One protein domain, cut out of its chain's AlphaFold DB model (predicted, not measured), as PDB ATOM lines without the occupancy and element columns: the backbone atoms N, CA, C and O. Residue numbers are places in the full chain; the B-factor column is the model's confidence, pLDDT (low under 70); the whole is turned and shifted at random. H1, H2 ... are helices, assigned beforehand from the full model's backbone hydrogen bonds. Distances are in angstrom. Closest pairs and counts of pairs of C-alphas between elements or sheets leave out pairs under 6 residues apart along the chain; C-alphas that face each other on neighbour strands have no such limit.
ATOM      1  N   LEU A 584      -3.081  32.603  94.104       65.81
ATOM      2  CA  LEU A 584      -2.762  33.642  95.094       65.81
ATOM      3  C   LEU A 584      -1.424  33.357  95.805       65.81
ATOM      4  O   LEU A 584      -1.345  33.386  97.028       65.81
ATOM      5  N   VAL A 585      -0.387  33.067  95.015       65.25
ATOM      6  CA  VAL A 585       0.974  32.689  95.452       65.25
ATOM      7  C   VAL A 585       1.575  33.752  96.382       65.25
ATOM      8  O   VAL A 585       2.155  33.430  97.413       65.25
ATOM      9  N   SER A 586       1.334  35.025  96.066       62.16
ATOM     10  CA  SER A 586       1.735  36.207  96.845       62.16
ATOM     11  C   SER A 586       1.053  36.362  98.212       62.16
ATOM     12  O   SER A 586       1.505  37.163  99.018       62.16
ATOM     13  N   HIS A 587      -0.042  35.642  98.480       63.44
ATOM     14  CA  HIS A 587      -0.810  35.756  99.730       63.44
ATOM     15  C   HIS A 587      -0.524  34.602 100.705       63.44
ATOM     16  O   HIS A 587      -1.170  34.499 101.748       63.44
ATOM     17  N   VAL A 588       0.406  33.706 100.363       72.56
ATOM     18  CA  VAL A 588       0.832  32.602 101.225       72.56
ATOM     19  C   VAL A 588       2.182  32.945 101.842       72.56
ATOM     20  O   VAL A 588       3.197  32.965 101.147       72.56
ATOM     21  N   ASN A 589       2.186  33.173 103.155       74.88
ATOM     22  CA  ASN A 589       3.410  33.247 103.946       74.88
ATOM     23  C   ASN A 589       4.040  31.845 104.034       74.88
ATOM     24  O   ASN A 589       3.419  30.923 104.564       74.88
ATOM     25  N   LEU A 590       5.269  31.695 103.534       76.56
ATOM     26  CA  LEU A 590       6.032  30.443 103.575       76.56
ATOM     27  C   LEU A 590       6.349  29.968 104.993       76.56
ATOM     28  O   LEU A 590       6.308  28.766 105.258       76.56
ATOM     29  N   VAL A 591       6.636  30.896 105.909       78.69
ATOM     30  CA  VAL A 591       6.974  30.596 107.311       78.69
ATOM     31  C   VAL A 591       5.798  29.911 108.017       78.69
ATOM     32  O   VAL A 591       6.002  29.047 108.860       78.69
ATOM     33  N   ALA A 592       4.563  30.214 107.605       78.62
ATOM     34  CA  ALA A 592       3.347  29.594 108.129       78.62
ATOM     35  C   ALA A 592       3.042  28.190 107.553       78.62
ATOM     36  O   ALA A 592       2.043  27.584 107.943       78.62
ATOM     37  N   ILE A 593       3.857  27.670 106.625       85.06
ATOM     38  CA  ILE A 593       3.730  26.312 106.074       85.06
ATOM     39  C   ILE A 593       4.644  25.361 106.871       85.06
ATOM     40  O   ILE A 593       5.861  25.518 106.772       85.06
ATOM     41  N   PRO A 594       4.117  24.345 107.588       88.56
ATOM     42  CA  PRO A 594       4.937  23.391 108.341       88.56
ATOM     43  C   PRO A 594       5.858  22.548 107.450       88.56
ATOM     44  O   PRO A 594       5.469  22.148 106.348       88.56
ATOM     45  N   ASP A 595       7.041  22.182 107.946       84.00
ATOM     46  CA  ASP A 595       8.038  21.443 107.159       84.00
ATOM     47  C   ASP A 595       7.585  20.052 106.702       84.00
ATOM     48  O   ASP A 595       7.942  19.634 105.604       84.00
ATOM     49  N   ASP A 596       6.715  19.364 107.444       86.00
ATOM     50  CA  ASP A 596       6.096  18.120 106.963       86.00
ATOM     51  C   ASP A 596       5.189  18.342 105.745       86.00
ATOM     52  O   ASP A 596       5.103  17.482 104.864       86.00
ATOM     53  N   PHE A 597       4.524  19.499 105.654       88.50
ATOM     54  CA  PHE A 597       3.765  19.876 104.463       88.50
ATOM     55  C   PHE A 597       4.715  20.222 103.313       88.50
ATOM     56  O   PHE A 597       4.515  19.739 102.196       88.50
ATOM     57  N   ARG A 598       5.784  20.989 103.585       87.81
ATOM     58  CA  ARG A 598       6.826  21.304 102.593       87.81
ATOM     59  C   ARG A 598       7.450  20.025 102.026       87.81
ATOM     60  O   ARG A 598       7.457  19.835 100.815       87.81
ATOM     61  N   ARG A 599       7.861  19.084 102.881       85.31
ATOM     62  CA  ARG A 599       8.435  17.774 102.522       85.31
ATOM     63  C   ARG A 599       7.480  16.934 101.660       85.31
ATOM     64  O   ARG A 599       7.910  16.336 100.668       85.31
ATOM     65  N   LYS A 600       6.180  16.913 101.988       84.25
ATOM     66  CA  LYS A 600       5.137  16.201 101.216       84.25
ATOM     67  C   LYS A 600       4.850  16.838  99.853       84.25
ATOM     68  O   LYS A 600       4.677  16.104  98.884       84.25
ATOM     69  N   HIS A 601       4.850  18.167  99.762       84.31
ATOM     70  CA  HIS A 601       4.542  18.925  98.539       84.31
ATOM     71  C   HIS A 601       5.780  19.504  97.825       84.31
ATOM     72  O   HIS A 601       5.655  20.386  96.977       84.31
ATOM     73  N   CYS A 602       6.966  18.995  98.153       84.06
ATOM     74  CA  CYS A 602       8.226  19.294  97.480       84.06
ATOM     75  C   CYS A 602       8.239  18.676  96.072       84.06
ATOM     76  O   CYS A 602       7.871  17.509  95.916       84.06
ATOM     77  N   LEU A 603       8.655  19.446  95.063       79.75
ATOM     78  CA  LEU A 603       8.765  18.979  93.677       79.75
ATOM     79  C   LEU A 603      10.165  18.421  93.413       79.75
ATOM     80  O   LEU A 603      10.310  17.261  93.038       79.75
ATOM     81  N   PHE A 604      11.188  19.217  93.710       80.06
ATOM     82  CA  PHE A 604      12.589  18.825  93.685       80.06
ATOM     83  C   PHE A 604      13.016  18.387  95.080       80.06
ATOM     84  O   PHE A 604      13.642  19.138  95.831       80.06
ATOM     85  N   ARG A 605      12.656  17.149  95.441       76.62
ATOM     86  CA  ARG A 605      12.995  16.562  96.748       76.62
ATOM     87  C   ARG A 605      14.508  16.456  96.981       76.62
ATOM     88  O   ARG A 605      14.928  16.466  98.130       76.62
ATOM     89  N   SER A 606      15.302  16.438  95.911       73.75
ATOM     90  CA  SER A 606      16.767  16.520  95.932       73.75
ATOM     91  C   SER A 606      17.321  17.824  96.519       73.75
ATOM     92  O   SER A 606      18.443  17.805  96.997       73.75
ATOM     93  N   ALA A 607      16.559  18.923  96.532       74.19
ATOM     94  CA  ALA A 607      16.969  20.190  97.148       74.19
ATOM     95  C   ALA A 607      16.409  20.389  98.574       74.19
ATOM     96  O   ALA A 607      16.587  21.446  99.168       74.19
ATOM     97  N   PHE A 608      15.694  19.411  99.146       77.19
ATOM     98  CA  PHE A 608      15.072  19.581 100.461       77.19
ATOM     99  C   PHE A 608      16.022  19.195 101.601       77.19
ATOM    100  O   PHE A 608      16.228  18.011 101.852       77.19
ATOM    101  N   GLY A 609      16.529  20.191 102.332       75.44
ATOM    102  CA  GLY A 609      17.385  19.977 103.506       75.44
ATOM    103  C   GLY A 609      18.878  19.834 103.202       75.44
ATOM    104  O   GLY A 609      19.622  19.388 104.068       75.44
ATOM    105  N   ILE A 610      19.311  20.212 101.997       82.06
ATOM    106  CA  ILE A 610      20.719  20.495 101.694       82.06
ATOM    107  C   ILE A 610      21.022  21.926 102.158       82.06
ATOM    108  O   ILE A 610      20.191  22.812 101.951       82.06
ATOM    109  N   ASN A 611      22.187  22.169 102.766       82.75
ATOM    110  CA  ASN A 611      22.636  23.536 103.011       82.75
ATOM    111  C   ASN A 611      23.180  24.147 101.709       82.75
ATOM    112  O   ASN A 611      23.955  23.522 100.989       82.75
ATOM    113  N   ARG A 612      22.786  25.387 101.412       80.44
ATOM    114  CA  ARG A 612      23.210  26.108 100.204       80.44
ATOM    115  C   ARG A 612      24.718  26.360 100.186       80.44
ATOM    116  O   ARG A 612      25.300  26.469  99.113       80.44
ATOM    117  N   GLU A 613      25.337  26.501 101.354       84.62
ATOM    118  CA  GLU A 613      26.750  26.869 101.497       84.62
ATOM    119  C   GLU A 613      27.698  25.741 101.061       84.62
ATOM    120  O   GLU A 613      28.680  26.029 100.372       84.62
ATOM    121  N   ASP A 614      27.335  24.487 101.360       86.31
ATOM    122  CA  ASP A 614      28.109  23.252 101.129       86.31
ATOM    123  C   ASP A 614      28.290  22.881  99.639       86.31
ATOM    124  O   ASP A 614      29.053  21.975  99.305       86.31
ATOM    125  N   LEU A 615      27.560  23.545  98.740       81.31
ATOM    126  CA  LEU A 615      27.510  23.262  97.302       81.31
ATOM    127  C   LEU A 615      28.573  24.050  96.512       81.31
ATOM    128  O   LEU A 615      28.954  25.153  96.905       81.31
ATOM    129  N   ASP A 616      29.013  23.551  95.353       85.62
ATOM    130  CA  ASP A 616      29.816  24.368  94.420       85.62
ATOM    131  C   ASP A 616      28.973  25.482  93.754       85.62
ATOM    132  O   ASP A 616      27.755  25.548  93.922       85.62
ATOM    133  N   GLU A 617      29.596  26.412  93.025       73.00
ATOM    134  CA  GLU A 617      28.891  27.570  92.446       73.00
ATOM    135  C   GLU A 617      27.872  27.199  91.352       73.00
ATOM    136  O   GLU A 617      26.829  27.850  91.225       73.00
ATOM    137  N   VAL A 618      28.113  26.112  90.615       69.50
ATOM    138  CA  VAL A 618      27.201  25.585  89.587       69.50
ATOM    139  C   VAL A 618      26.018  24.882  90.258       69.50
ATOM    140  O   VAL A 618      24.855  25.117  89.914       69.50
ATOM    141  N   GLN A 619      26.301  24.076  91.283       73.38
ATOM    142  CA  GLN A 619      25.307  23.426  92.134       73.38
ATOM    143  C   GLN A 619      24.452  24.443  92.902       73.38
ATOM    144  O   GLN A 619      23.249  24.232  93.030       73.38
ATOM    145  N   LYS A 620      25.022  25.569  93.359       75.31
ATOM    146  CA  LYS A 620      24.292  26.684  93.995       75.31
ATOM    147  C   LYS A 620      23.233  27.261  93.056       75.31
ATOM    148  O   LYS A 620      22.081  27.402  93.464       75.31
ATOM    149  N   ALA A 621      23.574  27.508  91.790       68.12
ATOM    150  CA  ALA A 621      22.608  27.975  90.793       68.12
ATOM    151  C   ALA A 621      21.496  26.940  90.511       68.12
ATOM    152  O   ALA A 621      20.320  27.300  90.400       68.12
ATOM    153  N   GLU A 622      21.836  25.649  90.439       71.00
ATOM    154  CA  GLU A 622      20.848  24.578  90.247       71.00
ATOM    155  C   GLU A 622      19.954  24.367  91.491       71.00
ATOM    156  O   GLU A 622      18.758  24.092  91.369       71.00
ATOM    157  N   TYR A 623      20.510  24.530  92.692       75.75
ATOM    158  CA  TYR A 623      19.804  24.455  93.971       75.75
ATOM    159  C   TYR A 623      18.824  25.618  94.145       75.75
ATOM    160  O   TYR A 623      17.650  25.375  94.429       75.75
ATOM    161  N   ASP A 624      19.257  26.858  93.901       73.25
ATOM    162  CA  ASP A 624      18.407  28.054  93.990       73.25
ATOM    163  C   ASP A 624      17.205  27.946  93.031       73.25
ATOM    164  O   ASP A 624      16.058  28.218  93.403       73.25
ATOM    165  N   LEU A 625      17.440  27.435  91.817       73.44
ATOM    166  CA  LEU A 625      16.401  27.109  90.840       73.44
ATOM    167  C   LEU A 625      15.399  26.069  91.374       73.44
ATOM    168  O   LEU A 625      14.181  26.279  91.310       73.44
ATOM    169  N   LYS A 626      15.895  24.941  91.901       76.62
ATOM    170  CA  LYS A 626      15.071  23.862  92.477       76.62
ATOM    171  C   LYS A 626      14.257  24.358  93.676       76.62
ATOM    172  O   LYS A 626      13.078  24.014  93.798       76.62
ATOM    173  N   MET A 627      14.843  25.206  94.520       77.50
ATOM    174  CA  MET A 627      14.192  25.790  95.692       77.50
ATOM    175  C   MET A 627      13.104  26.800  95.326       77.50
ATOM    176  O   MET A 627      12.004  26.703  95.867       77.50
ATOM    177  N   MET A 628      13.320  27.667  94.336       75.50
ATOM    178  CA  MET A 628      12.270  28.551  93.806       75.50
ATOM    179  C   MET A 628      11.054  27.759  93.283       75.50
ATOM    180  O   MET A 628       9.901  28.119  93.548       75.50
ATOM    181  N   PHE A 629      11.278  26.642  92.579       78.81
ATOM    182  CA  PHE A 629      10.186  25.754  92.160       78.81
ATOM    183  C   PHE A 629       9.495  25.055  93.343       78.81
ATOM    184  O   PHE A 629       8.274  24.868  93.309       78.81
ATOM    185  N   ASN A 630      10.243  24.696  94.389       84.94
ATOM    186  CA  ASN A 630       9.693  24.128  95.619       84.94
ATOM    187  C   ASN A 630       8.827  25.141  96.381       84.94
ATOM    188  O   ASN A 630       7.690  24.810  96.709       84.94
ATOM    189  N   GLU A 631       9.286  26.380  96.581       84.12
ATOM    190  CA  GLU A 631       8.492  27.450  97.201       84.12
ATOM    191  C   GLU A 631       7.178  27.690  96.465       84.12
ATOM    192  O   GLU A 631       6.111  27.744  97.080       84.12
ATOM    193  N   LEU A 632       7.240  27.818  95.140       82.50
ATOM    194  CA  LEU A 632       6.058  27.972  94.303       82.50
ATOM    195  C   LEU A 632       5.109  26.772  94.455       82.50
ATOM    196  O   LEU A 632       3.896  26.959  94.588       82.50
ATOM    197  N   GLY A 633       5.657  25.554  94.478       86.81
ATOM    198  CA  GLY A 633       4.926  24.324  94.770       86.81
ATOM    199  C   GLY A 633       4.224  24.381  96.129       86.81
ATOM    200  O   GLY A 633       3.019  24.143  96.203       86.81
ATOM    201  N   TRP A 634       4.921  24.779  97.194       87.94
ATOM    202  CA  TRP A 634       4.360  24.910  98.540       87.94
ATOM    203  C   TRP A 634       3.274  25.987  98.612       87.94
ATOM    204  O   TRP A 634       2.186  25.711  99.119       87.94
ATOM    205  N   ARG A 635       3.511  27.178  98.043       85.25
ATOM    206  CA  ARG A 635       2.532  28.280  97.983       85.25
ATOM    207  C   ARG A 635       1.267  27.852  97.210       85.25
ATOM    208  O   ARG A 635       0.151  28.088  97.679       85.25
ATOM    209  N   LEU A 636       1.404  27.158  96.071       86.94
ATOM    210  CA  LEU A 636       0.270  26.618  95.299       86.94
ATOM    211  C   LEU A 636      -0.456  25.471  96.019       86.94
ATOM    212  O   LEU A 636      -1.691  25.433  95.994       86.94
ATOM    213  N   ALA A 637       0.275  24.563  96.667       89.31
ATOM    214  CA  ALA A 637      -0.288  23.456  97.435       89.31
ATOM    215  C   ALA A 637      -1.075  23.963  98.651       89.31
ATOM    216  O   ALA A 637      -2.231  23.586  98.832       89.31
ATOM    217  N   TRP A 638      -0.502  24.879  99.433       88.56
ATOM    218  CA  TRP A 638      -1.114  25.444 100.638       88.56
ATOM    219  C   TRP A 638      -2.359  26.286 100.330       88.56
ATOM    220  O   TRP A 638      -3.385  26.168 101.000       88.56
ATOM    221  N   ALA A 639      -2.352  27.056  99.236       85.38
ATOM    222  CA  ALA A 639      -3.552  27.758  98.773       85.38
ATOM    223  C   ALA A 639      -4.693  26.805  98.338       85.38
ATOM    224  O   ALA A 639      -5.857  27.221  98.270       85.38
ATOM    225  N   ASN A 640      -4.379  25.538  98.034       88.25
ATOM    226  CA  ASN A 640      -5.270  24.576  97.381       88.25
ATOM    227  C   ASN A 640      -5.182  23.151  97.977       88.25
ATOM    228  O   ASN A 640      -5.279  22.182  97.228       88.25
ATOM    229  N   ILE A 641      -5.038  23.001  99.301       86.00
ATOM    230  CA  ILE A 641      -4.725  21.712  99.969       86.00
ATOM    231  C   ILE A 641      -5.596  20.548  99.460       86.00
ATOM    232  O   ILE A 641      -5.079  19.524  99.024       86.00
ATOM    233  N   ARG A 642      -6.925  20.731  99.393       85.25
ATOM    234  CA  ARG A 642      -7.885  19.705  98.921       85.25
ATOM    235  C   ARG A 642      -7.756  19.307  97.437       85.25
ATOM    236  O   ARG A 642      -8.431  18.378  97.009       85.25
ATOM    237  N   VAL A 643      -6.962  20.025  96.643       85.62
ATOM    238  CA  VAL A 643      -6.717  19.761  95.213       85.62
ATOM    239  C   VAL A 643      -5.415  18.986  94.998       85.62
ATOM    240  O   VAL A 643      -5.343  18.174  94.077       85.62
ATOM    241  N   PHE A 644      -4.404  19.224  95.840       87.62
ATOM    242  CA  PHE A 644      -3.060  18.652  95.694       87.62
ATOM    243  C   PHE A 644      -2.674  17.632  96.769       87.62
ATOM    244  O   PHE A 644      -1.608  17.028  96.641       87.62
ATOM    245  N   ALA A 645      -3.522  17.411  97.782       81.75
ATOM    246  CA  ALA A 645      -3.400  16.307  98.733       81.75
ATOM    247  C   ALA A 645      -3.077  15.000  97.991       81.75
ATOM    248  O   ALA A 645      -3.820  14.594  97.098       81.75
ATOM    249  N   ASP A 646      -1.917  14.428  98.320       81.06
ATOM    250  CA  ASP A 646      -1.371  13.175  97.785       81.06
ATOM    251  C   ASP A 646      -1.244  13.109  96.245       81.06
ATOM    252  O   ASP A 646      -1.217  12.037  95.643       81.06
ATOM    253  N   ARG A 647      -1.124  14.270  95.577       82.56
ATOM    254  CA  ARG A 647      -1.009  14.389  94.108       82.56
ATOM    255  C   ARG A 647       0.199  15.239  93.658       82.56
ATOM    256  O   ARG A 647       0.007  16.257  92.984       82.56
ATOM    257  N   PRO A 648       1.455  14.844  93.949       80.69
ATOM    258  CA  PRO A 648       2.647  15.627  93.590       80.69
ATOM    259  C   PRO A 648       2.794  15.859  92.075       80.69
ATOM    260  O   PRO A 648       3.072  16.977  91.648       80.69
ATOM    261  N   LEU A 649       2.490  14.863  91.233       81.44
ATOM    262  CA  LEU A 649       2.498  15.019  89.766       81.44
ATOM    263  C   LEU A 649       1.440  16.018  89.254       81.44
ATOM    264  O   LEU A 649       1.588  16.593  88.175       81.44
ATOM    265  N   TYR A 650       0.369  16.242  90.021       84.75
ATOM    266  CA  TYR A 650      -0.651  17.242  89.704       84.75
ATOM    267  C   TYR A 650      -0.186  18.651  90.085       84.75
ATOM    268  O   TYR A 650      -0.438  19.606  89.350       84.75
ATOM    269  N   LEU A 651       0.562  18.769  91.187       86.12
ATOM    270  CA  LEU A 651       1.218  20.006  91.603       86.12
ATOM    271  C   LEU A 651       2.335  20.422  90.631       86.12
ATOM    272  O   LEU A 651       2.403  21.592  90.265       86.12
ATOM    273  N   ALA A 652       3.139  19.478  90.129       83.94
ATOM    274  CA  ALA A 652       4.141  19.747  89.090       83.94
ATOM    275  C   ALA A 652       3.497  20.364  87.831       83.94
ATOM    276  O   ALA A 652       3.892  21.435  87.371       83.94
ATOM    277  N   ARG A 653       2.401  19.761  87.343       83.06
ATOM    278  CA  ARG A 653       1.601  20.311  86.233       83.06
ATOM    279  C   ARG A 653       1.001  21.693  86.547       83.06
ATOM    280  O   ARG A 653       0.785  22.476  85.624       83.06
ATOM    281  N   ALA A 654       0.740  22.021  87.817       85.12
ATOM    282  CA  ALA A 654       0.286  23.354  88.236       85.12
ATOM    283  C   ALA A 654       1.386  24.406  88.134       85.12
ATOM    284  O   ALA A 654       1.123  25.501  87.637       85.12
ATOM    285  N   VAL A 655       2.602  24.051  88.546       83.94
ATOM    286  CA  VAL A 655       3.796  24.888  88.406       83.94
ATOM    287  C   VAL A 655       4.101  25.174  86.934       83.94
ATOM    288  O   VAL A 655       4.250  26.340  86.569       83.94
ATOM    289  N   ASP A 656       4.079  24.165  86.059       80.88
ATOM    290  CA  ASP A 656       4.297  24.382  84.621       80.88
ATOM    291  C   ASP A 656       3.210  25.238  83.964       80.88
ATOM    292  O   ASP A 656       3.518  26.162  83.207       80.88
ATOM    293  N   MET A 657       1.931  24.974  84.262       78.25
ATOM    294  CA  MET A 657       0.833  25.802  83.749       78.25
ATOM    295  C   MET A 657       0.901  27.244  84.267       78.25
ATOM    296  O   MET A 657       0.503  28.160  83.548       78.25
ATOM    297  N   TRP A 658       1.405  27.469  85.484       76.25
ATOM    298  CA  TRP A 658       1.621  28.812  86.018       76.25
ATOM    299  C   TRP A 658       2.773  29.532  85.318       76.25
ATOM    300  O   TRP A 658       2.588  30.652  84.849       76.25
ATOM    301  N   ARG A 659       3.932  28.876  85.185       74.38
ATOM    302  CA  ARG A 659       5.125  29.447  84.545       74.38
ATOM    303  C   ARG A 659       4.874  29.818  83.083       74.38
ATOM    304  O   ARG A 659       5.167  30.943  82.689       74.38
ATOM    305  N   ARG A 660       4.231  28.937  82.303       71.62
ATOM    306  CA  ARG A 660       3.792  29.265  80.929       71.62
ATOM    307  C   ARG A 660       2.841  30.463  80.915       71.62
ATOM    308  O   ARG A 660       3.001  31.361  80.095       71.62
ATOM    309  N   ARG A 661       1.915  30.540  81.877       67.12
ATOM    310  CA  ARG A 661       0.985  31.670  81.976       67.12
ATOM    311  C   ARG A 661       1.656  32.990  82.385       67.12
ATOM    312  O   ARG A 661       1.109  34.041  82.065       67.12
ATOM    313  N   LEU A 662       2.811  32.963  83.053       63.59
ATOM    314  CA  LEU A 662       3.636  34.158  83.267       63.59
ATOM    315  C   LEU A 662       4.379  34.572  81.991       63.59
ATOM    316  O   LEU A 662       4.381  35.759  81.673       63.59
ATOM    317  N   ALA A 663       4.921  33.621  81.223       63.34
ATOM    318  CA  ALA A 663       5.529  33.903  79.918       63.34
ATOM    319  C   ALA A 663       4.535  34.596  78.961       63.34
ATOM    320  O   ALA A 663       4.858  35.620  78.368       63.34
ATOM    321  N   GLU A 664       3.294  34.098  78.892       60.94
ATOM    322  CA  GLU A 664       2.191  34.707  78.124       60.94
ATOM    323  C   GLU A 664       1.862  36.151  78.555       60.94
ATOM    324  O   GLU A 664       1.377  36.939  77.749       60.94
ATOM    325  N   VAL A 665       2.082  36.506  79.827       54.41
ATOM    326  CA  VAL A 665       1.805  37.851  80.369       54.41
ATOM    327  C   VAL A 665       2.990  38.810  80.172       54.41
ATOM    328  O   VAL A 665       2.782  40.017  80.181       54.41
ATOM    329  N   ARG A 666       4.209  38.298  79.934       52.97
ATOM    330  CA  ARG A 666       5.438  39.095  79.720       52.97
ATOM    331  C   ARG A 666       5.603  39.623  78.281       52.97
ATOM    332  O   ARG A 666       6.557  40.339  78.015       52.97
ATOM    333  N   GLN A 667       4.698  39.325  77.344       53.31
ATOM    334  CA  GLN A 667       4.824  39.736  75.928       53.31
ATOM    335  C   GLN A 667       4.591  41.242  75.642       53.31
ATOM    336  O   GLN A 667       4.374  41.619  74.492       53.31
ATOM    337  N   ASP A 668       4.642  42.108  76.658       42.56
ATOM    338  CA  ASP A 668       4.590  43.568  76.512       42.56
ATOM    339  C   ASP A 668       6.038  44.116  76.516       42.56
ATOM    340  O   ASP A 668       6.704  44.056  77.553       42.56
ATOM    341  N   PRO A 669       6.591  44.581  75.375       39.22
ATOM    342  CA  PRO A 669       8.041  44.704  75.157       39.22
ATOM    343  C   PRO A 669       8.696  45.928  75.827       39.22
ATOM    344  O   PRO A 669       9.739  46.393  75.372       39.22
ATOM    345  N   THR A 670       8.079  46.483  76.872       43.69
ATOM    346  CA  THR A 670       8.496  47.736  77.528       43.69
ATOM    347  C   THR A 670       8.851  47.588  79.011       43.69
ATOM    348  O   THR A 670       9.455  48.496  79.574       43.69
ATOM    349  N   GLU A 671       8.535  46.455  79.645       47.62
ATOM    350  CA  GLU A 671       8.888  46.181  81.046       47.62
ATOM    351  C   GLU A 671      10.057  45.186  81.123       47.62
ATOM    352  O   GLU A 671       9.865  43.985  81.340       47.62
ATOM    353  N   ASP A 672      11.287  45.690  80.954       47.03
ATOM    354  CA  ASP A 672      12.488  44.901  81.244       47.03
ATOM    355  C   ASP A 672      12.706  44.784  82.757       47.03
ATOM    356  O   ASP A 672      13.337  45.613  83.410       47.03
ATOM    357  N   ILE A 673      12.097  43.747  83.326       41.19
ATOM    358  CA  ILE A 673      12.178  43.439  84.747       41.19
ATOM    359  C   ILE A 673      13.219  42.330  84.968       41.19
ATOM    360  O   ILE A 673      12.913  41.141  84.829       41.19
ATOM    361  N   GLY A 674      14.427  42.760  85.341       35.91
ATOM    362  CA  GLY A 674      15.348  42.066  86.253       35.91
ATOM    363  C   GLY A 674      15.867  40.682  85.843       35.91
ATOM    364  O   GLY A 674      15.303  39.658  86.234       35.91
ATOM    365  N   GLY A 675      17.011  40.664  85.150       53.72
ATOM    366  CA  GLY A 675      18.030  39.603  85.226       53.72
ATOM    367  C   GLY A 675      17.537  38.149  85.282       53.72
ATOM    368  O   GLY A 675      16.803  37.684  84.406       53.72
ATOM    369  N   LYS A 676      17.969  37.417  86.323       38.34
ATOM    370  CA  LYS A 676      17.883  35.945  86.465       38.34
ATOM    371  C   LYS A 676      16.453  35.382  86.336       38.34
ATOM    372  O   LYS A 676      16.269  34.230  85.934       38.34
ATOM    373  N   PHE A 677      15.423  36.190  86.602       39.47
ATOM    374  CA  PHE A 677      14.019  35.806  86.403       39.47
ATOM    375  C   PHE A 677      13.646  35.642  84.914       39.47
ATOM    376  O   PHE A 677      12.724  34.897  84.572       39.47
ATOM    377  N   GLY A 678      14.369  36.306  84.005       46.59
ATOM    378  CA  GLY A 678      14.282  36.083  82.562       46.59
ATOM    379  C   GLY A 678      14.774  34.698  82.142       46.59
ATOM    380  O   GLY A 678      14.130  34.049  81.321       46.59
ATOM    381  N   ASP A 679      15.861  34.207  82.737       51.03
ATOM    382  CA  ASP A 679      16.430  32.892  82.417       51.03
ATOM    383  C   ASP A 679      15.634  31.739  83.040       51.03
ATOM    384  O   ASP A 679      15.434  30.708  82.395       51.03
ATOM    385  N   TRP A 680      15.031  31.950  84.215       52.75
ATOM    386  CA  TRP A 680      14.044  31.030  84.803       52.75
ATOM    387  C   TRP A 680      12.879  30.676  83.852       52.75
ATOM    388  O   TRP A 680      12.365  29.550  83.867       52.75
ATOM    389  N   LEU A 681      12.477  31.619  82.993       49.25
ATOM    390  CA  LEU A 681      11.446  31.423  81.967       49.25
ATOM    391  C   LEU A 681      11.961  30.715  80.700       49.25
ATOM    392  O   LEU A 681      11.146  30.152  79.971       49.25
ATOM    393  N   LYS A 682      13.279  30.720  80.444       47.84
ATOM    394  CA  LYS A 682      13.931  30.011  79.321       47.84
ATOM    395  C   LYS A 682      14.230  28.547  79.654       47.84
ATOM    396  O   LYS A 682      14.203  27.698  78.766       47.84
ATOM    397  N   LEU A 683      14.513  28.247  80.923       49.81
ATOM    398  CA  LEU A 683      14.772  26.887  81.397       49.81
ATOM    399  C   LEU A 683      13.562  25.973  81.131       49.81
ATOM    400  O   LEU A 683      12.411  26.374  81.298       49.81
ATOM    401  N   GLY A 684      13.821  24.735  80.701       41.12
ATOM    402  CA  GLY A 684      12.807  23.811  80.174       41.12
ATOM    403  C   GLY A 684      11.741  23.340  81.181       41.12
ATOM    404  O   GLY A 684      11.693  23.808  82.324       41.12
ATOM    405  N   PRO A 685      10.845  22.404  80.800       40.81
ATOM    406  CA  PRO A 685      10.019  21.692  81.780       40.81
ATOM    407  C   PRO A 685      10.911  21.097  82.889       40.81
ATOM    408  O   PRO A 685      12.013  20.638  82.579       40.81
ATOM    409  N   PRO A 686      10.473  21.092  84.164       45.25
ATOM    410  CA  PRO A 686      11.167  20.321  85.184       45.25
ATOM    411  C   PRO A 686      11.208  18.870  84.700       45.25
ATOM    412  O   PRO A 686      10.153  18.316  84.374       45.25
ATOM    413  N   ARG A 687      12.405  18.267  84.605       49.91
ATOM    414  CA  ARG A 687      12.523  16.847  84.239       49.91
ATOM    415  C   ARG A 687      11.608  16.074  85.180       49.91
ATOM    416  O   ARG A 687      11.714  16.210  86.398       49.91
TER     417      ARG A 687
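This is residues 584 to 687 of the 712 residues of an uncharacterized protein of Saitoella complicata (strain BCRC 22490 / CBS 7301 / JCM 7358 / NBRC 10748 / NRRL Y-17804) (UniProt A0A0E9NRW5). Two long helices, H2 and H4, meet about perpendicular as a rough L, joined at the corner by the short helix H3; H1 lies beside H2 near this corner, on the side away from H4, and H5 folds back into the opening between the two arms. Residues 667 to 675, on the way from H4 to H5, stick out as a free loop. The printed part has 104 residues with five named helices, H1 to H5 in order, and no named strand; the class is all helix. It is compact, with a radius of gyration of the C-alphas of 14.4 A, and spans 41 by 36 by 26 A.

Begin at C-alpha 584 at (-2.762, 33.642, 95.094), the first printed residue, and go on to H1, residues 595 to 600, 8.4 A long. Then find C-alpha 617 at (28.891, 27.570, 92.446), where H2, residues 617 to 639, sets out on its 33.1 A to C-alpha 639 at (-3.552, 27.758, 98.773). Next come H3, residues 641 to 644, 5.5 A long, and H4, residues 648 to 665, 25.9 A long. H5, residues 676 to 682, is 10.1 A long and ends with C-alpha 682 at (13.931, 30.011, 79.321).

Look first at H2 and H4, which touch, about perpendicular at 80 degrees; residues 629 to 637 of H2 and 651 to 655 of H4 alone take part, and the closest C-alphas, of Gly 633 and Val 655, are 6.5 A apart. H1 is close to H2 but not clearly touching, with the C-alphas of Arg 598 and Trp 634 closest at 6.0 A, and about perpendicular to it at 89 degrees. H1 and H4 are only just apart, their closest C-alphas at 8.0 A. H3 is close to H2 but not clearly touching, with the C-alphas of Ala 637 and Phe 644 closest at 5.8 A. H5 is close to H4 but not clearly touching, with the C-alphas of Ala 663 and Leu 681 closest at 6.7 A. It is also close to H2 but not clearly touching, with the C-alphas of Leu 625 and Trp 680 closest at 7.6 A. In H1, H2 and H4 every O i to N i+4 pair is within hydrogen-bond range; in H5 1 of 3 is, beside 3 of 4 O i to N i+3 pairs, and H3 is too short for an O i to N i+4 pair.

The two C-alphas farthest apart, of Asp 596 and Thr 670, are 41.8 A from each other. The printed part has no cut. The link from H1 to H2, 16 residues, is long. In the B-factor column you find a mean pLDDT of 72.0 for the printed part, and values under 70 at residues 584 to 587, 618, 621 and 661 to 687.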